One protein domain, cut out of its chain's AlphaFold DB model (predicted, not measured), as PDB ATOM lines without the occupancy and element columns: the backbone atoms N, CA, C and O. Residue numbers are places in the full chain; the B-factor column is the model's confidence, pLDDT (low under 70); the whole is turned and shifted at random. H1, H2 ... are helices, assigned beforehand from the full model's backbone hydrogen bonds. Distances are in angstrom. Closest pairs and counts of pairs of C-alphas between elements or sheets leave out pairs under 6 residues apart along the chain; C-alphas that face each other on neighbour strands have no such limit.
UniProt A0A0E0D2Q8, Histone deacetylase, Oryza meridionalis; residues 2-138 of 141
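What this domain is: This is residues 2 to 138 of the 141 residues of the protein "Histone deacetylase" of Oryza meridionalis (UniProt A0A0E0D2Q8). What would one see first? One long helix, H5, runs through the middle with the shorter H6 side by side on it, and long loops surround the pair. The stretch 77 to 105 folds back from the end of H5 to the start of H6, while the small helices H1 and H2 lie far out at one end, where residues 5 to 10 stick out. What is it made of? The printed part has 137 residues with seven named helices, H1 to H7 in order along the chain, and no named strand; it is all helix by class, though under half of the residues, 61, are in named elements. How large is it? It is compact, with a radius of gyration of the C-alphas of 16.0 A and spans of 45 by 35 by 32 A.

How they stand to each other: What touches the longest helix? H5, residues 57 to 76, touches H6, residues 106 to 115, at a shallow tilt of 25 degrees, the same way; their closest C-alphas, of Asp 65 and Asp 106, are 4.8 A apart. H4, residues 30 to 38, is close to H5 but not clearly touching, with the C-alphas of Glu 37 and Trp 58 7.6 A apart. Where are the others? H7, residues 133 to 138, only just touches H6, with 3 pairs of C-alphas within 8 A, the closest being those of Val 108 and Val 134 at 6.2 A; H5 and H7 are apart. H3, residues 24 to 28, and H4 touch only at the corner, and only just, with 3 pairs of C-alphas within 8 A, the closest those of Tyr 26 and Leu 32 at 6.9 A. H1, residues 2 to 8, is close to H2, residues 11 to 14, but not clearly touching, with the closest C-alphas, of Val 6 and Leu 12, 6.2 A apart; H2 and H3 are apart. What do the backbones show? Every O i to N i+4 pair is within hydrogen-bond range in H1, H3, H4, H5 and H6, and 1 of 2 is in H7; H2 is too short for such a pair.

Where its parts are: Where does H5 run? It goes from C-alpha 57 at (95.268, 70.853, 73.119) to C-alpha 76 at (97.154, 53.609, 95.998), 28.7 A. How long are H6 and H4? H6 spans 14.3 A and H4 11.6 A from first to last C-alpha. Where is the last printed residue? H7 ends at C-alpha 138, (105.791, 71.132, 97.512).

The domain as a whole: How far does it reach? The two C-alphas farthest apart, of Gly 13 and Gly 47, are 45.3 A apart. Which links are long? Those from H4 to H5, H5 to H6 and H6 to H7 are long, and the printed part has no cut. Where is confidence low? The mean pLDDT of the printed part is 80.6; residues 20 to 49 and residue 131 are under 70.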
ATOM      1  N   ALA A   2     107.146  54.507  71.300       93.50
ATOM      2  CA  ALA A   2     107.403  53.619  72.444       93.50
ATOM      3  C   ALA A   2     106.444  52.416  72.528       93.50
ATOM      4  O   ALA A   2     106.898  51.278  72.538       93.50
ATOM      5  N   HIS A   3     105.125  52.648  72.472       92.88
ATOM      6  CA  HIS A   3     104.122  51.575  72.526       92.88
ATOM      7  C   HIS A   3     104.358  50.461  71.490       92.88
ATOM      8  O   HIS A   3     104.304  49.281  71.824       92.88
ATOM      9  N   SER A   4     104.642  50.834  70.239       95.19
ATOM     10  CA  SER A   4     104.875  49.880  69.152       95.19
ATOM     11  C   SER A   4     106.138  49.052  69.377       95.19
ATOM     12  O   SER A   4     106.118  47.857  69.111       95.19
ATOM     13  N   LEU A   5     107.209  49.658  69.897       97.06
ATOM     14  CA  LEU A   5     108.449  48.947  70.219       97.06
ATOM     15  C   LEU A   5     108.253  47.995  71.399       97.06
ATOM     16  O   LEU A   5     108.603  46.824  71.298       97.06
ATOM     17  N   VAL A   6     107.629  48.462  72.483       95.81
ATOM     18  CA  VAL A   6     107.301  47.616  73.642       95.81
ATOM     19  C   VAL A   6     106.440  46.424  73.210       95.81
ATOM     20  O   VAL A   6     106.670  45.301  73.650       95.81
ATOM     21  N   GLY A   7     105.491  46.644  72.296       95.94
ATOM     22  CA  GLY A   7     104.687  45.579  71.699       95.94
ATOM     23  C   GLY A   7     105.488  44.628  70.811       95.94
ATOM     24  O   GLY A   7     105.333  43.417  70.934       95.94
ATOM     25  N   PHE A   8     106.359  45.155  69.947       97.44
ATOM     26  CA  PHE A   8     107.211  44.359  69.058       97.44
ATOM     27  C   PHE A   8     108.122  43.402  69.836       97.44
ATOM     28  O   PHE A   8     108.285  42.252  69.441       97.44
ATOM     29  N   TYR A   9     108.652  43.848  70.975       97.44
ATOM     30  CA  TYR A   9     109.462  43.024  71.876       97.44
ATOM     31  C   TYR A   9     108.639  42.097  72.790       97.44
ATOM     32  O   TYR A   9     109.199  41.483  73.691       97.44
ATOM     33  N   GLY A  10     107.321  41.988  72.600       96.25
ATOM     34  CA  GLY A  10     106.457  41.081  73.363       96.25
ATOM     35  C   GLY A  10     106.134  41.530  74.792       96.25
ATOM     36  O   GLY A  10     105.261  40.942  75.422       96.25
ATOM     37  N   MET A  11     106.743  42.616  75.278       96.62
ATOM     38  CA  MET A  11     106.617  43.076  76.668       96.62
ATOM     39  C   MET A  11     105.194  43.506  77.045       96.62
ATOM     40  O   MET A  11     104.817  43.454  78.210       96.62
ATOM     41  N   LEU A  12     104.358  43.896  76.072       93.69
ATOM     42  CA  LEU A  12     102.940  44.179  76.342       93.69
ATOM     43  C   LEU A  12     102.152  42.947  76.817       93.69
ATOM     44  O   LEU A  12     101.063  43.125  77.360       93.69
ATOM     45  N   GLY A  13     102.651  41.726  76.589       93.12
ATOM     46  CA  GLY A  13     102.047  40.492  77.097       93.12
ATOM     47  C   GLY A  13     102.166  40.346  78.615       93.12
ATOM     48  O   GLY A  13     101.281  39.762  79.234       93.12
ATOM     49  N   ASP A  14     103.193  40.959  79.203       94.69
ATOM     50  CA  ASP A  14     103.486  40.909  80.638       94.69
ATOM     51  C   ASP A  14     102.905  42.114  81.399       94.69
ATOM     52  O   ASP A  14     103.097  42.260  82.604       94.69
ATOM     53  N   MET A  15     102.192  43.007  80.701       94.44
ATOM     54  CA  MET A  15     101.685  44.266  81.247       94.44
ATOM     55  C   MET A  15     100.164  44.356  81.137       94.44
ATOM     56  O   MET A  15      99.572  44.134  80.075       94.44
ATOM     57  N   ARG A  16      99.508  44.811  82.209       93.38
ATOM     58  CA  ARG A  16      98.104  45.226  82.132       93.38
ATOM     59  C   ARG A  16      98.023  46.653  81.608       93.38
ATOM     60  O   ARG A  16      98.481  47.598  82.236       93.38
ATOM     61  N   ARG A  17      97.390  46.813  80.447       90.12
ATOM     62  CA  ARG A  17      97.119  48.134  79.870       90.12
ATOM     63  C   ARG A  17      95.905  48.747  80.547       90.12
ATOM     64  O   ARG A  17      94.805  48.205  80.424       90.12
ATOM     65  N   LEU A  18      96.103  49.889  81.190       82.56
ATOM     66  CA  LEU A  18      95.003  50.775  81.536       82.56
ATOM     67  C   LEU A  18      94.514  51.443  80.243       82.56
ATOM     68  O   LEU A  18      95.314  51.899  79.424       82.56
ATOM     69  N   ARG A  19      93.206  51.411  80.005       76.38
ATOM     70  CA  ARG A  19      92.557  51.967  78.811       76.38
ATOM     71  C   ARG A  19      91.385  52.828  79.248       76.38
ATOM     72  O   ARG A  19      90.898  52.650  80.359       76.38
ATOM     73  N   ASP A  20      90.961  53.725  78.361       65.00
ATOM     74  CA  ASP A  20      89.745  54.527  78.533       65.00
ATOM     75  C   ASP A  20      89.732  55.306  79.860       65.00
ATOM     76  O   ASP A  20      88.747  55.362  80.583       65.00
ATOM     77  N   LEU A  21      90.881  55.917  80.165       66.50
ATOM     78  CA  LEU A  21      91.161  56.615  81.425       66.50
ATOM     79  C   LEU A  21      90.425  57.949  81.581       66.50
ATOM     80  O   LEU A  21      90.516  58.589  82.623       66.50
ATOM     81  N   ILE A  22      89.717  58.383  80.540       58.28
ATOM     82  CA  ILE A  22      88.867  59.565  80.587       58.28
ATOM     83  C   ILE A  22      87.459  59.068  80.919       58.28
ATOM     84  O   ILE A  22      86.866  58.392  80.073       58.28
ATOM     85  N   PRO A  23      86.906  59.388  82.105       53.81
ATOM     86  CA  PRO A  23      85.551  58.993  82.460       53.81
ATOM     87  C   PRO A  23      84.554  59.424  81.383       53.81
ATOM     88  O   PRO A  23      84.631  60.540  80.865       53.81
ATOM     89  N   GLU A  24      83.590  58.563  81.063       51.44
ATOM     90  CA  GLU A  24      82.583  58.830  80.029       51.44
ATOM     91  C   GLU A  24      81.770  60.104  80.325       51.44
ATOM     92  O   GLU A  24      81.439  60.867  79.415       51.44
ATOM     93  N   SER A  25      81.549  60.404  81.611       41.84
ATOM     94  CA  SER A  25      80.961  61.667  82.071       41.84
ATOM     95  C   SER A  25      81.745  62.891  81.587       41.84
ATOM     96  O   SER A  25      81.141  63.877  81.202       41.84
ATOM     97  N   TYR A  26      83.072  62.819  81.494       44.78
ATOM     98  CA  TYR A  26      83.940  63.906  81.022       44.78
ATOM     99  C   TYR A  26      84.067  63.995  79.491       44.78
ATOM    100  O   TYR A  26      84.523  65.011  78.952       44.78
ATOM    101  N   VAL A  27      83.710  62.924  78.774       50.38
ATOM    102  CA  VAL A  27      83.619  62.904  77.304       50.38
ATOM    103  C   VAL A  27      82.314  63.553  76.843       50.38
ATOM    104  O   VAL A  27      82.315  64.265  75.839       50.38
ATOM    105  N   ASN A  28      81.236  63.339  77.598       46.12
ATOM    106  CA  ASN A  28      79.882  63.766  77.248       46.12
ATOM    107  C   ASN A  28      79.434  65.064  77.939       46.12
ATOM    108  O   ASN A  28      78.436  65.655  77.525       46.12
ATOM    109  N   ASP A  29      80.156  65.539  78.956       51.31
ATOM    110  CA  ASP A  29      79.860  66.814  79.606       51.31
ATOM    111  C   ASP A  29      80.443  67.981  78.797       51.31
ATOM    112  O   ASP A  29      81.580  68.436  78.975       51.31
ATOM    113  N   ALA A  30      79.624  68.454  77.858       52.41
ATOM    114  CA  ALA A  30      79.904  69.630  77.051       52.41
ATOM    115  C   ALA A  30      80.152  70.881  77.908       52.41
ATOM    116  O   ALA A  30      80.917  71.736  77.483       52.41
ATOM    117  N   ALA A  31      79.578  70.978  79.114       49.28
ATOM    118  CA  ALA A  31      79.770  72.117  80.003       49.28
ATOM    119  C   ALA A  31      81.131  72.065  80.710       49.28
ATOM    120  O   ALA A  31      81.779  73.094  80.787       49.28
ATOM    121  N   LEU A  32      81.625  70.904  81.151       47.06
ATOM    122  CA  LEU A  32      82.993  70.747  81.682       47.06
ATOM    123  C   LEU A  32      84.064  70.931  80.600       47.06
ATOM    124  O   LEU A  32      85.131  71.478  80.870       47.06
ATOM    125  N   ARG A  33      83.786  70.497  79.366       48.44
ATOM    126  CA  ARG A  33      84.641  70.763  78.201       48.44
ATOM    127  C   ARG A  33      84.691  72.258  77.884       48.44
ATOM    128  O   ARG A  33      85.784  72.798  77.793       48.44
ATOM    129  N   GLN A  34      83.529  72.899  77.761       50.97
ATOM    130  CA  GLN A  34      83.400  74.327  77.474       50.97
ATOM    131  C   GLN A  34      83.979  75.165  78.616       50.97
ATOM    132  O   GLN A  34      84.699  76.106  78.363       50.97
ATOM    133  N   LYS A  35      83.783  74.764  79.875       49.50
ATOM    134  CA  LYS A  35      84.385  75.394  81.054       49.50
ATOM    135  C   LYS A  35      85.901  75.189  81.115       49.50
ATOM    136  O   LYS A  35      86.616  76.090  81.512       49.50
ATOM    137  N   GLY A  36      86.428  74.049  80.669       50.12
ATOM    138  CA  GLY A  36      87.874  73.879  80.496       50.12
ATOM    139  C   GLY A  36      88.461  74.724  79.361       50.12
ATOM    140  O   GLY A  36      89.596  75.181  79.458       50.12
ATOM    141  N   GLU A  37      87.680  74.953  78.306       52.06
ATOM    142  CA  GLU A  37      88.032  75.808  77.164       52.06
ATOM    143  C   GLU A  37      87.865  77.315  77.488       52.06
ATOM    144  O   GLU A  37      88.683  78.114  77.036       52.06
ATOM    145  N   ASP A  38      86.894  77.686  78.333       51.88
ATOM    146  CA  ASP A  38      86.504  79.068  78.661       51.88
ATOM    147  C   ASP A  38      87.099  79.580  79.992       51.88
ATOM    148  O   ASP A  38      87.518  80.735  80.060       51.88
ATOM    149  N   ASP A  39      87.177  78.753  81.048       45.34
ATOM    150  CA  ASP A  39      87.632  79.177  82.388       45.34
ATOM    151  C   ASP A  39      89.143  79.005  82.599       45.34
ATOM    152  O   ASP A  39      89.720  79.700  83.438       45.34
ATOM    153  N   HIS A  40      89.806  78.067  81.908       42.34
ATOM    154  CA  HIS A  40      91.132  77.626  82.359       42.34
ATOM    155  C   HIS A  40      92.338  78.234  81.670       42.34
ATOM    156  O   HIS A  40      93.406  78.056  82.246       42.34
ATOM    157  N   SER A  41      92.205  78.955  80.540       45.09
ATOM    158  CA  SER A  41      93.317  79.687  79.888       45.09
ATOM    159  C   SER A  41      94.670  79.016  80.151       45.09
ATOM    160  O   SER A  41      95.489  79.618  80.841       45.09
ATOM    161  N   ILE A  42      94.804  77.727  79.782       42.62
ATOM    162  CA  ILE A  42      95.725  76.777  80.440       42.62
ATOM    163  C   ILE A  42      97.082  77.437  80.674       42.62
ATOM    164  O   ILE A  42      97.798  77.726  79.720       42.62
ATOM    165  N   GLY A  43      97.315  77.748  81.957       40.97
ATOM    166  CA  GLY A  43      98.364  78.611  82.482       40.97
ATOM    167  C   GLY A  43      98.729  79.772  81.569       40.97
ATOM    168  O   GLY A  43      99.732  79.629  80.888       40.97
ATOM    169  N   LEU A  44      97.939  80.861  81.571       40.75
ATOM    170  CA  LEU A  44      98.197  82.158  80.920       40.75
ATOM    171  C   LEU A  44      99.255  81.985  79.835       40.75
ATOM    172  O   LEU A  44     100.418  82.209  80.163       40.75
ATOM    173  N   LEU A  45      98.872  81.457  78.651       48.38
ATOM    174  CA  LEU A  45      99.805  81.194  77.546       48.38
ATOM    175  C   LEU A  45     100.718  82.405  77.489       48.38
ATOM    176  O   LEU A  45     100.262  83.499  77.128       48.38
ATOM    177  N   SER A  46     101.935  82.271  78.026       44.66
ATOM    178  CA  SER A  46     102.788  83.435  78.147       44.66
ATOM    179  C   SER A  46     102.964  83.911  76.722       44.66
ATOM    180  O   SER A  46     103.020  83.090  75.813       44.66
ATOM    181  N   GLY A  47     103.042  85.218  76.490       45.03
ATOM    182  CA  GLY A  47     103.336  85.733  75.149       45.03
ATOM    183  C   GLY A  47     104.673  85.237  74.564       45.03
ATOM    184  O   GLY A  47     105.072  85.725  73.513       45.03
ATOM    185  N   ASP A  48     105.354  84.314  75.250       54.22
ATOM    186  CA  ASP A  48     106.492  83.539  74.799       54.22
ATOM    187  C   ASP A  48     106.024  82.354  73.937       54.22
ATOM    188  O   ASP A  48     105.162  81.559  74.305       54.22
ATOM    189  N   ASP A  49     106.642  82.257  72.766       65.19
ATOM    190  CA  ASP A  49     106.308  81.415  71.610       65.19
ATOM    191  C   ASP A  49     106.454  79.887  71.846       65.19
ATOM    192  O   ASP A  49     106.372  79.096  70.906       65.19
ATOM    193  N   ASP A  50     106.727  79.439  73.078       83.69
ATOM    194  CA  ASP A  50     107.120  78.053  73.376       83.69
ATOM    195  C   ASP A  50     105.941  77.113  73.679       83.69
ATOM    196  O   ASP A  50     106.052  75.907  73.469       83.69
ATOM    197  N   CYS A  51     104.789  77.640  74.100       82.94
ATOM    198  CA  CYS A  51     103.580  76.864  74.393       82.94
ATOM    199  C   CYS A  51     102.422  77.269  73.460       82.94
ATOM    200  O   CYS A  51     101.454  77.885  73.908       82.94
ATOM    201  N   PRO A  52     102.491  76.972  72.149       79.44
ATOM    202  CA  PRO A  52     101.472  77.411  71.205       79.44
ATOM    203  C   PRO A  52     100.136  76.693  71.417       79.44
ATOM    204  O   PRO A  52     100.075  75.485  71.653       79.44
ATOM    205  N   ALA A  53      99.032  77.411  71.218       77.75
ATOM    206  CA  ALA A  53      97.726  76.773  71.100       77.75
ATOM    207  C   ALA A  53      97.664  75.903  69.829       77.75
ATOM    208  O   ALA A  53      98.079  76.324  68.748       77.75
ATOM    209  N   PHE A  54      97.098  74.698  69.939       77.44
ATOM    210  CA  PHE A  54      96.872  73.800  68.802       77.44
ATOM    211  C   PHE A  54      95.528  73.069  68.907       77.44
ATOM    212  O   PHE A  54      94.936  72.971  69.988       77.44
ATOM    213  N   ASP A  55      95.031  72.553  67.774       75.81
ATOM    214  CA  ASP A  55      93.762  71.815  67.742       75.81
ATOM    215  C   ASP A  55      93.805  70.640  68.725       75.81
ATOM    216  O   ASP A  55      94.719  69.816  68.701       75.81
ATOM    217  N   ARG A  56      92.782  70.540  69.577       76.81
ATOM    218  CA  ARG A  56      92.648  69.496  70.606       76.81
ATOM    219  C   ARG A  56      93.724  69.526  71.700       76.81
ATOM    220  O   ARG A  56      93.890  68.500  72.362       76.81
ATOM    221  N   LEU A  57      94.362  70.669  71.971       77.62
ATOM    222  CA  LEU A  57      95.268  70.853  73.119       77.62
ATOM    223  C   LEU A  57      94.684  70.276  74.420       77.62
ATOM    224  O   LEU A  57      95.329  69.484  75.098       77.62
ATOM    225  N   TRP A  58      93.415  70.553  74.725       76.31
ATOM    226  CA  TRP A  58      92.802  70.013  75.941       76.31
ATOM    227  C   TRP A  58      92.634  68.487  75.931       76.31
ATOM    228  O   TRP A  58      92.755  67.821  76.957       76.31
ATOM    229  N   LYS A  59      92.389  67.883  74.763       77.25
ATOM    230  CA  LYS A  59      92.373  66.418  74.641       77.25
ATOM    231  C   LYS A  59      93.772  65.837  74.864       77.25
ATOM    232  O   LYS A  59      93.866  64.746  75.418       77.25
ATOM    233  N   TYR A  60      94.811  66.543  74.424       83.19
ATOM    234  CA  TYR A  60      96.203  66.175  74.655       83.19
ATOM    235  C   TYR A  60      96.540  66.202  76.152       83.19
ATOM    236  O   TYR A  60      96.945  65.162  76.665       83.19
ATOM    237  N   CYS A  61      96.245  67.309  76.850       85.69
ATOM    238  CA  CYS A  61      96.405  67.436  78.306       85.69
ATOM    239  C   CYS A  61      95.759  66.278  79.065       85.69
ATOM    240  O   CYS A  61      96.438  65.449  79.665       85.69
ATOM    241  N   ARG A  62      94.446  66.103  78.880       81.31
ATOM    242  CA  ARG A  62      93.688  65.039  79.554       81.31
ATOM    243  C   ARG A  62      94.215  63.630  79.287       81.31
ATOM    244  O   ARG A  62      94.013  62.746  80.114       81.31
ATOM    245  N   GLY A  63      94.828  63.401  78.126       85.06
ATOM    246  CA  GLY A  63      95.402  62.108  77.780       85.06
ATOM    247  C   GLY A  63      96.553  61.728  78.708       85.06
ATOM    248  O   GLY A  63      96.555  60.615  79.233       85.06
ATOM    249  N   TYR A  64      97.496  62.647  78.929       90.44
ATOM    250  CA  TYR A  64      98.634  62.378  79.803       90.44
ATOM    251  C   TYR A  64      98.285  62.540  81.283       90.44
ATOM    252  O   TYR A  64      98.664  61.677  82.073       90.44
ATOM    253  N   ASP A  65      97.488  63.553  81.640       88.12
ATOM    254  CA  ASP A  65      97.056  63.813  83.019       88.12
ATOM    255  C   ASP A  65      96.259  62.630  83.577       88.12
ATOM    256  O   ASP A  65      96.554  62.099  84.648       88.12
ATOM    257  N   GLY A  66      95.268  62.162  82.808       87.00
ATOM    258  CA  GLY A  66      94.459  61.001  83.172       87.00
ATOM    259  C   GLY A  66      95.286  59.718  83.247       87.00
ATOM    260  O   GLY A  66      95.007  58.857  84.078       87.00
ATOM    261  N   GLY A  67      96.334  59.609  82.423       90.88
ATOM    262  CA  GLY A  67      97.330  58.541  82.494       90.88
ATOM    263  C   GLY A  67      98.022  58.471  83.852       90.88
ATOM    264  O   GLY A  67      98.049  57.410  84.477       90.88
ATOM    265  N   SER A  68      98.554  59.603  84.313       93.69
ATOM    266  CA  SER A  68      99.305  59.698  85.568       93.69
ATOM    267  C   SER A  68      98.401  59.556  86.788       93.69
ATOM    268  O   SER A  68      98.752  58.830  87.716       93.69
ATOM    269  N   LEU A  69      97.203  60.147  86.759       90.88
ATOM    270  CA  LEU A  69      96.238  60.001  87.848       90.88
ATOM    271  C   LEU A  69      95.733  58.558  87.972       90.88
ATOM    272  O   LEU A  69      95.742  57.998  89.062       90.88
ATOM    273  N   ALA A  70      95.360  57.910  86.863       90.00
ATOM    274  CA  ALA A  70      94.920  56.518  86.907       90.00
ATOM    275  C   ALA A  70      96.040  55.575  87.366       90.00
ATOM    276  O   ALA A  70      95.783  54.640  88.123       90.00
ATOM    277  N   ALA A  71      97.282  55.827  86.940       93.88
ATOM    278  CA  ALA A  71      98.445  55.113  87.451       93.88
ATOM    279  C   ALA A  71      98.558  55.275  88.975       93.88
ATOM    280  O   ALA A  71      98.632  54.267  89.679       93.88
ATOM    281  N   ALA A  72      98.482  56.509  89.485       94.25
ATOM    282  CA  ALA A  72      98.539  56.797  90.914       94.25
ATOM    283  C   ALA A  72      97.428  56.085  91.702       94.25
ATOM    284  O   ALA A  72      97.743  55.361  92.646       94.25
ATOM    285  N   CYS A  73      96.165  56.180  91.267       92.31
ATOM    286  CA  CYS A  73      95.044  55.492  91.917       92.31
ATOM    287  C   CYS A  73      95.268  53.977  91.983       92.31
ATOM    288  O   CYS A  73      95.078  53.362  93.024       92.31
ATOM    289  N   THR A  74      95.746  53.354  90.900       93.75
ATOM    290  CA  THR A  74      95.958  51.897  90.898       93.75
ATOM    291  C   THR A  74      97.080  51.436  91.836       93.75
ATOM    292  O   THR A  74      97.032  50.310  92.333       93.75
ATOM    293  N   LEU A  75      98.074  52.294  92.089       96.31
ATOM    294  CA  LEU A  75      99.136  52.049  93.067       96.31
ATOM    295  C   LEU A  75      98.632  52.281  94.500       96.31
ATOM    296  O   LEU A  75      98.937  51.490  95.390       96.31
ATOM    297  N   VAL A  76      97.834  53.331  94.720       93.81
ATOM    298  CA  VAL A  76      97.154  53.609  95.998       93.81
ATOM    299  C   VAL A  76      96.247  52.446  96.404       93.81
ATOM    300  O   VAL A  76      96.302  51.993  97.546       93.81
ATOM    301  N   ASP A  77      95.484  51.906  95.454       94.44
ATOM    302  CA  ASP A  77      94.591  50.760  95.654       94.44
ATOM    303  C   ASP A  77      95.348  49.434  95.874       94.44
ATOM    304  O   ASP A  77      94.733  48.402  96.152       94.44
ATOM    305  N   GLY A  78      96.677  49.424  95.714       96.06
ATOM    306  CA  GLY A  78      97.503  48.219  95.790       96.06
ATOM    307  C   GLY A  78      97.233  47.217  94.662       96.06
ATOM    308  O   GLY A  78      97.556  46.038  94.795       96.06
ATOM    309  N   ALA A  79      96.619  47.655  93.557       94.19
ATOM    310  CA  ALA A  79      96.287  46.793  92.424       94.19
ATOM    311  C   ALA A  79      97.522  46.417  91.590       94.19
ATOM    312  O   ALA A  79      97.526  45.371  90.936       94.19
ATOM    313  N   PHE A  80      98.555  47.263  91.609       95.75
ATOM    314  CA  PHE A  80      99.854  47.015  90.987       95.75
ATOM    315  C   PHE A  80     100.978  47.567  91.862       95.75
ATOM    316  O   PHE A  80     100.779  48.527  92.601       95.75
ATOM    317  N   ASP A  81     102.176  47.003  91.713       97.12
ATOM    318  CA  ASP A  81     103.394  47.519  92.350       97.12
ATOM    319  C   ASP A  81     104.085  48.600  91.502       97.12
ATOM    320  O   ASP A  81     104.818  49.441  92.019       97.12
ATOM    321  N   ILE A  82     103.884  48.560  90.178       97.50
ATOM    322  CA  ILE A  82     104.512  49.458  89.204       97.50
ATOM    323  C   ILE A  82     103.467  49.875  88.170       97.50
ATOM    324  O   ILE A  82     102.818  49.030  87.552       97.50
ATOM    325  N   ALA A  83     103.360  51.181  87.935       96.44
ATOM    326  CA  ALA A  83     102.554  51.763  86.871       96.44
ATOM    327  C   ALA A  83     103.427  52.675  85.999       96.44
ATOM    328  O   ALA A  83     104.327  53.348  86.496       96.44
ATOM    329  N   ILE A  84     103.182  52.672  84.686       96.31
ATOM    330  CA  ILE A  84     104.013  53.383  83.710       96.31
ATOM    331  C   ILE A  84     103.121  54.232  82.805       96.31
ATOM    332  O   ILE A  84     102.297  53.693  82.061       96.31
ATOM    333  N   ASN A  85     103.339  55.548  82.811       95.19
ATOM    334  CA  ASN A  85     102.742  56.482  81.862       95.19
ATOM    335  C   ASN A  85     103.836  57.199  81.055       95.19
ATOM    336  O   ASN A  85     104.385  58.201  81.493       95.19
ATOM    337  N   TRP A  86     104.116  56.717  79.842       94.94
ATOM    338  CA  TRP A  86     105.110  57.335  78.951       94.94
ATOM    339  C   TRP A  86     104.685  58.686  78.362       94.94
ATOM    340  O   TRP A  86     105.503  59.335  77.720       94.94
ATOM    341  N   SER A  87     103.406  59.055  78.471       91.62
ATOM    342  CA  SER A  87     102.897  60.313  77.906       91.62
ATOM    343  C   SER A  87     102.941  61.492  78.875       91.62
ATOM    344  O   SER A  87     102.794  62.619  78.419       91.62
ATOM    345  N   GLY A  88     103.097  61.216  80.172       89.56
ATOM    346  CA  GLY A  88     103.160  62.221  81.232       89.56
ATOM    347  C   GLY A  88     104.563  62.778  81.440       89.56
ATOM    348  O   GLY A  88     105.377  62.792  80.517       89.56
ATOM    349  N   SER A  89     104.843  63.168  82.684       84.19
ATOM    350  CA  SER A  89     106.098  63.804  83.112       84.19
ATOM    351  C   SER A  89     106.254  65.245  82.610       84.19
ATOM    352  O   SER A  89     107.331  65.674  82.200       84.19
ATOM    353  N   ILE A  90     105.163  66.004  82.639       84.50
ATOM    354  CA  ILE A  90     105.061  67.367  82.124       84.50
ATOM    355  C   ILE A  90     105.429  68.356  83.244       84.50
ATOM    356  O   ILE A  90     104.587  69.024  83.845       84.50
ATOM    357  N   HIS A  91     106.724  68.396  83.570       88.62
ATOM    358  CA  HIS A  91     107.214  68.945  84.838       88.62
ATOM    359  C   HIS A  91     107.269  70.482  84.925       88.62
ATOM    360  O   HIS A  91     107.079  71.019  86.008       88.62
ATOM    361  N   HIS A  92     107.401  71.217  83.814       86.69
ATOM    362  CA  HIS A  92     107.563  72.679  83.844       86.69
ATOM    363  C   HIS A  92     106.258  73.468  84.042       86.69
ATOM    364  O   HIS A  92     106.308  74.671  84.313       86.69
ATOM    365  N   ALA A  93     105.090  72.827  83.937       81.88
ATOM    366  CA  ALA A  93     103.805  73.496  84.133       81.88
ATOM    367  C   ALA A  93     103.642  73.928  85.599       81.88
ATOM    368  O   ALA A  93     103.872  73.144  86.519       81.88
ATOM    369  N   SER A  94     103.213  75.168  85.826       77.62
ATOM    370  CA  SER A  94     102.969  75.725  87.163       77.62
ATOM    371  C   SER A  94     101.492  76.093  87.343       77.62
ATOM    372  O   SER A  94     100.746  76.164  86.368       77.62
ATOM    373  N   SER A  95     101.061  76.361  88.581       73.38
ATOM    374  CA  SER A  95      99.648  76.590  88.939       73.38
ATOM    375  C   SER A  95      98.922  77.655  88.105       73.38
ATOM    376  O   SER A  95      97.705  77.575  87.958       73.38
ATOM    377  N   CYS A  96      99.651  78.621  87.536       73.19
ATOM    378  CA  CYS A  96      99.082  79.708  86.735       73.19
ATOM    379  C   CYS A  96      99.817  79.961  85.406       73.19
ATOM    380  O   CYS A  96      99.536  80.968  84.759       73.19
ATOM    381  N   LYS A  97     100.768  79.107  84.993       73.75
ATOM    382  CA  LYS A  97     101.583  79.343  83.788       73.75
ATOM    383  C   LYS A  97     102.037  78.039  83.120       73.75
ATOM    384  O   LYS A  97     102.667  77.203  83.775       73.75
ATOM    385  N   ALA A  98     101.775  77.930  81.817       81.31
ATOM    386  CA  ALA A  98     102.386  76.967  80.910       81.31
ATOM    387  C   ALA A  98     103.809  77.421  80.544       81.31
ATOM    388  O   ALA A  98     104.072  78.618  80.410       81.31
ATOM    389  N   SER A  99     104.746  76.484  80.437       82.06
ATOM    390  CA  SER A  99     106.160  76.788  80.185       82.06
ATOM    391  C   SER A  99     106.876  75.558  79.648       82.06
ATOM    392  O   SER A  99     106.575  74.453  80.088       82.06
ATOM    393  N   GLY A 100     107.846  75.712  78.743       85.19
ATOM    394  CA  GLY A 100     108.695  74.601  78.302       85.19
ATOM    395  C   GLY A 100     107.894  73.435  77.722       85.19
ATOM    396  O   GLY A 100     108.110  72.286  78.101       85.19
ATOM    397  N   PHE A 101     106.916  73.737  76.863       87.81
ATOM    398  CA  PHE A 101     105.975  72.775  76.263       87.81
ATOM    399  C   PHE A 101     105.017  72.085  77.257       87.81
ATOM    400  O   PHE A 101     104.273  71.177  76.871       87.81
ATOM    401  N   CYS A 102     105.009  72.515  78.522       87.31
ATOM    402  CA  CYS A 102     104.224  71.926  79.597       87.31
ATOM    403  C   CYS A 102     102.992  72.781  79.918       87.31
ATOM    404  O   CYS A 102     103.121  73.954  80.260       87.31
ATOM    405  N   TYR A 103     101.802  72.174  79.853       84.00
ATOM    406  CA  TYR A 103     100.517  72.871  80.010       84.00
ATOM    407  C   TYR A 103      99.819  72.548  81.339       84.00
ATOM    408  O   TYR A 103      99.296  73.444  81.995       84.00
ATOM    409  N   VAL A 104      99.818  71.277  81.746       85.94
ATOM    410  CA  VAL A 104      99.270  70.785  83.016       85.94
ATOM    411  C   VAL A 104     100.344  69.936  83.685       85.94
ATOM    412  O   VAL A 104     101.060  69.202  83.009       85.94
ATOM    413  N   ASN A 105     100.493  70.078  85.001       89.50
ATOM    414  CA  ASN A 105     101.498  69.348  85.763       89.50
ATOM    415  C   ASN A 105     100.906  68.043  86.311       89.50
ATOM    416  O   ASN A 105     100.388  67.996  87.430       89.50
ATOM    417  N   ASP A 106     100.967  66.982  85.511       91.38
ATOM    418  CA  ASP A 106     100.438  65.659  85.854       91.38
ATOM    419  C   ASP A 106     101.168  65.006  87.037       91.38
ATOM    420  O   ASP A 106     100.587  64.199  87.767       91.38
ATOM    421  N   ILE A 107     102.424  65.394  87.264       94.31
ATOM    422  CA  ILE A 107     103.257  64.926  88.375       94.31
ATOM    423  C   ILE A 107     102.697  65.440  89.702       94.31
ATOM    424  O   ILE A 107     102.502  64.660  90.632       94.31
ATOM    425  N   VAL A 108     102.379  66.735  89.784       91.69
ATOM    426  CA  VAL A 108     101.753  67.338  90.973       91.69
ATOM    427  C   VAL A 108     100.403  66.681  91.267       91.69
ATOM    428  O   VAL A 108     100.103  66.396  92.427       91.69
ATOM    429  N   LEU A 109      99.603  66.386  90.235       89.88
ATOM    430  CA  LEU A 109      98.331  65.670  90.397       89.88
ATOM    431  C   LEU A 109      98.540  64.269  90.991       89.88
ATOM    432  O   LEU A 109      97.876  63.911  91.963       89.88
ATOM    433  N   ALA A 110      99.493  63.502  90.458       93.31
ATOM    434  CA  ALA A 110      99.814  62.166  90.957       93.31
ATOM    435  C   ALA A 110     100.382  62.186  92.389       93.31
ATOM    436  O   ALA A 110      99.996  61.361  93.214       93.31
ATOM    437  N   ILE A 111     101.263  63.138  92.718       95.25
ATOM    438  CA  ILE A 111     101.811  63.282  94.077       95.25
ATOM    439  C   ILE A 111     100.702  63.610  95.080       95.25
ATOM    440  O   ILE A 111     100.678  63.020  96.157       95.25
ATOM    441  N   ASN A 112      99.760  64.490  94.733       91.31
ATOM    442  CA  ASN A 112      98.620  64.792  95.600       91.31
ATOM    443  C   ASN A 112      97.734  63.561  95.849       91.31
ATOM    444  O   ASN A 112      97.337  63.327  96.991       91.31
ATOM    445  N   GLU A 113      97.485  62.744  94.821       92.75
ATOM    446  CA  GLU A 113      96.776  61.464  94.968       92.75
ATOM    447  C   GLU A 113      97.519  60.526  95.935       92.75
ATOM    448  O   GLU A 113      96.929  59.964  96.861       92.75
ATOM    449  N   PHE A 114      98.846  60.418  95.801       95.44
ATOM    450  CA  PHE A 114      99.661  59.629  96.720       95.44
ATOM    451  C   PHE A 114      99.632  60.162  98.150       95.44
ATOM    452  O   PHE A 114      99.515  59.365  99.078       95.44
ATOM    453  N   LEU A 115      99.720  61.476  98.358       94.75
ATOM    454  CA  LEU A 115      99.701  62.087  99.692       94.75
ATOM    455  C   LEU A 115      98.362  61.890 100.420       94.75
ATOM    456  O   LEU A 115      98.329  61.938 101.650       94.75
ATOM    457  N   GLY A 116      97.279  61.592  99.693       92.62
ATOM    458  CA  GLY A 116      96.003  61.176 100.279       92.62
ATOM    459  C   GLY A 116      96.068  59.834 101.023       92.62
ATOM    460  O   GLY A 116      95.291  59.612 101.950       92.62
ATOM    461  N   SER A 117      97.017  58.962 100.663       95.25
ATOM    462  CA  SER A 117      97.130  57.595 101.205       95.25
ATOM    463  C   SER A 117      98.478  57.295 101.865       95.25
ATOM    464  O   SER A 117      98.572  56.471 102.779       95.25
ATOM    465  N   PHE A 118      99.539  57.976 101.441       96.44
ATOM    466  CA  PHE A 118     100.904  57.780 101.902       96.44
ATOM    467  C   PHE A 118     101.412  59.024 102.623       96.44
ATOM    468  O   PHE A 118     101.331  60.141 102.132       96.44
ATOM    469  N   ARG A 119     102.048  58.821 103.779       96.44
ATOM    470  CA  ARG A 119     102.585  59.931 104.583       96.44
ATOM    471  C   ARG A 119     103.755  60.671 103.924       96.44
ATOM    472  O   ARG A 119     104.070  61.786 104.318       96.44
ATOM    473  N   ARG A 120     104.485  60.014 103.022       96.94
ATOM    474  CA  ARG A 120     105.648  60.584 102.332       96.94
ATOM    475  C   ARG A 120     105.736  60.017 100.932       96.94
ATOM    476  O   ARG A 120     105.609  58.806 100.761       96.94
ATOM    477  N   VAL A 121     106.060  60.891  99.994       96.81
ATOM    478  CA  VAL A 121     106.281  60.581  98.587       96.81
ATOM    479  C   VAL A 121     107.662  61.112  98.220       96.81
ATOM    480  O   VAL A 121     108.037  62.198  98.656       96.81
ATOM    481  N   ILE A 122     108.440  60.327  97.478       96.44
ATOM    482  CA  ILE A 122     109.728  60.767  96.934       96.44
ATOM    483  C   ILE A 122     109.531  60.982  95.438       96.44
ATOM    484  O   ILE A 122     109.106  60.065  94.740       96.44
ATOM    485  N   TYR A 123     109.867  62.180  94.968       95.19
ATOM    486  CA  TYR A 123     109.950  62.513  93.551       95.19
ATOM    487  C   TYR A 123     111.419  62.499  93.114       95.19
ATOM    488  O   TYR A 123     112.274  63.070  93.793       95.19
ATOM    489  N   VAL A 124     111.713  61.812  92.009       95.06
ATOM    490  CA  VAL A 124     113.050  61.751  91.406       95.06
ATOM    491  C   VAL A 124     112.922  62.177  89.955       95.06
ATOM    492  O   VAL A 124     112.249  61.502  89.179       95.06
ATOM    493  N   ASP A 125     113.593  63.269  89.608       94.00
ATOM    494  CA  ASP A 125     113.659  63.789  88.247       94.00
ATOM    495  C   ASP A 125     115.041  63.498  87.650       94.00
ATOM    496  O   ASP A 125     116.070  63.745  88.284       94.00
ATOM    497  N   ILE A 126     115.052  62.921  86.451       94.25
ATOM    498  CA  ILE A 126     116.269  62.613  85.686       94.25
ATOM    499  C   ILE A 126     116.317  63.378  84.360       94.25
ATOM    500  O   ILE A 126     117.211  63.124  83.549       94.25
ATOM    501  N   ASP A 127     115.355  64.269  84.116       92.31
ATOM    502  CA  ASP A 127     115.380  65.150  82.962       92.31
ATOM    503  C   ASP A 127     116.592  66.090  83.044       92.31
ATOM    504  O   ASP A 127     117.075  66.466  84.116       92.31
ATOM    505  N   SER A 128     117.138  66.440  81.881       91.69
ATOM    506  CA  SER A 128     118.279  67.350  81.789       91.69
ATOM    507  C   SER A 128     117.927  68.792  82.151       91.69
ATOM    508  O   SER A 128     118.814  69.564  82.525       91.69
ATOM    509  N   HIS A 129     116.662  69.175  81.991       89.19
ATOM    510  CA  HIS A 129     116.177  70.497  82.335       89.19
ATOM    511  C   HIS A 129     115.908  70.553  83.829       89.19
ATOM    512  O   HIS A 129     115.281  69.672  84.412       89.19
ATOM    513  N   ARG A 130     116.385  71.625  84.457       78.56
ATOM    514  CA  ARG A 130     116.060  71.877  85.852       78.56
ATOM    515  C   ARG A 130     114.566  72.163  85.965       78.56
ATOM    516  O   ARG A 130     114.076  73.101  85.340       78.56
ATOM    517  N   ASP A 131     113.892  71.394  86.807       67.56
ATOM    518  CA  ASP A 131     112.507  71.645  87.161       67.56
ATOM    519  C   ASP A 131     112.395  72.465  88.447       67.56
ATOM    520  O   ASP A 131     112.780  72.016  89.525       67.56
ATOM    521  N   ASP A 132     111.837  73.667  88.331       75.38
ATOM    522  CA  ASP A 132     111.451  74.461  89.493       75.38
ATOM    523  C   ASP A 132     109.959  74.273  89.833       75.38
ATOM    524  O   ASP A 132     109.546  74.573  90.946       75.38
ATOM    525  N   SER A 133     109.123  73.761  88.926       84.00
ATOM    526  CA  SER A 133     107.662  73.773  89.063       84.00
ATOM    527  C   SER A 133     107.129  72.682  89.996       84.00
ATOM    528  O   SER A 133     106.346  73.009  90.893       84.00
ATOM    529  N   VAL A 134     107.570  71.420  89.878       88.19
ATOM    530  CA  VAL A 134     107.194  70.380  90.862       88.19
ATOM    531  C   VAL A 134     107.809  70.698  92.222       88.19
ATOM    532  O   VAL A 134     107.134  70.580  93.242       88.19
ATOM    533  N   GLN A 135     109.058  71.176  92.252       87.44
ATOM    534  CA  GLN A 135     109.703  71.614  93.492       87.44
ATOM    535  C   GLN A 135     108.888  72.714  94.190       87.44
ATOM    536  O   GLN A 135     108.584  72.595  95.376       87.44
ATOM    537  N   ASN A 136     108.512  73.768  93.464       87.94
ATOM    538  CA  ASN A 136     107.755  74.895  94.011       87.94
ATOM    539  C   ASN A 136     106.368  74.479  94.514       87.94
ATOM    540  O   ASN A 136     105.871  75.080  95.462       87.94
ATOM    541  N   ALA A 137     105.751  73.451  93.924       88.56
ATOM    542  CA  ALA A 137     104.452  72.953  94.371       88.56
ATOM    543  C   ALA A 137     104.487  72.339  95.783       88.56
ATOM    544  O   ALA A 137     103.460  72.334  96.459       88.56
ATOM    545  N   PHE A 138     105.648  71.854  96.240       91.12
ATOM    546  CA  PHE A 138     105.791  71.132  97.512       91.12
ATOM    547  C   PHE A 138     106.877  71.702  98.438       91.12
ATOM    548  O   PHE A 138     107.225  71.075  99.436       91.12
TER     549      PHE A 138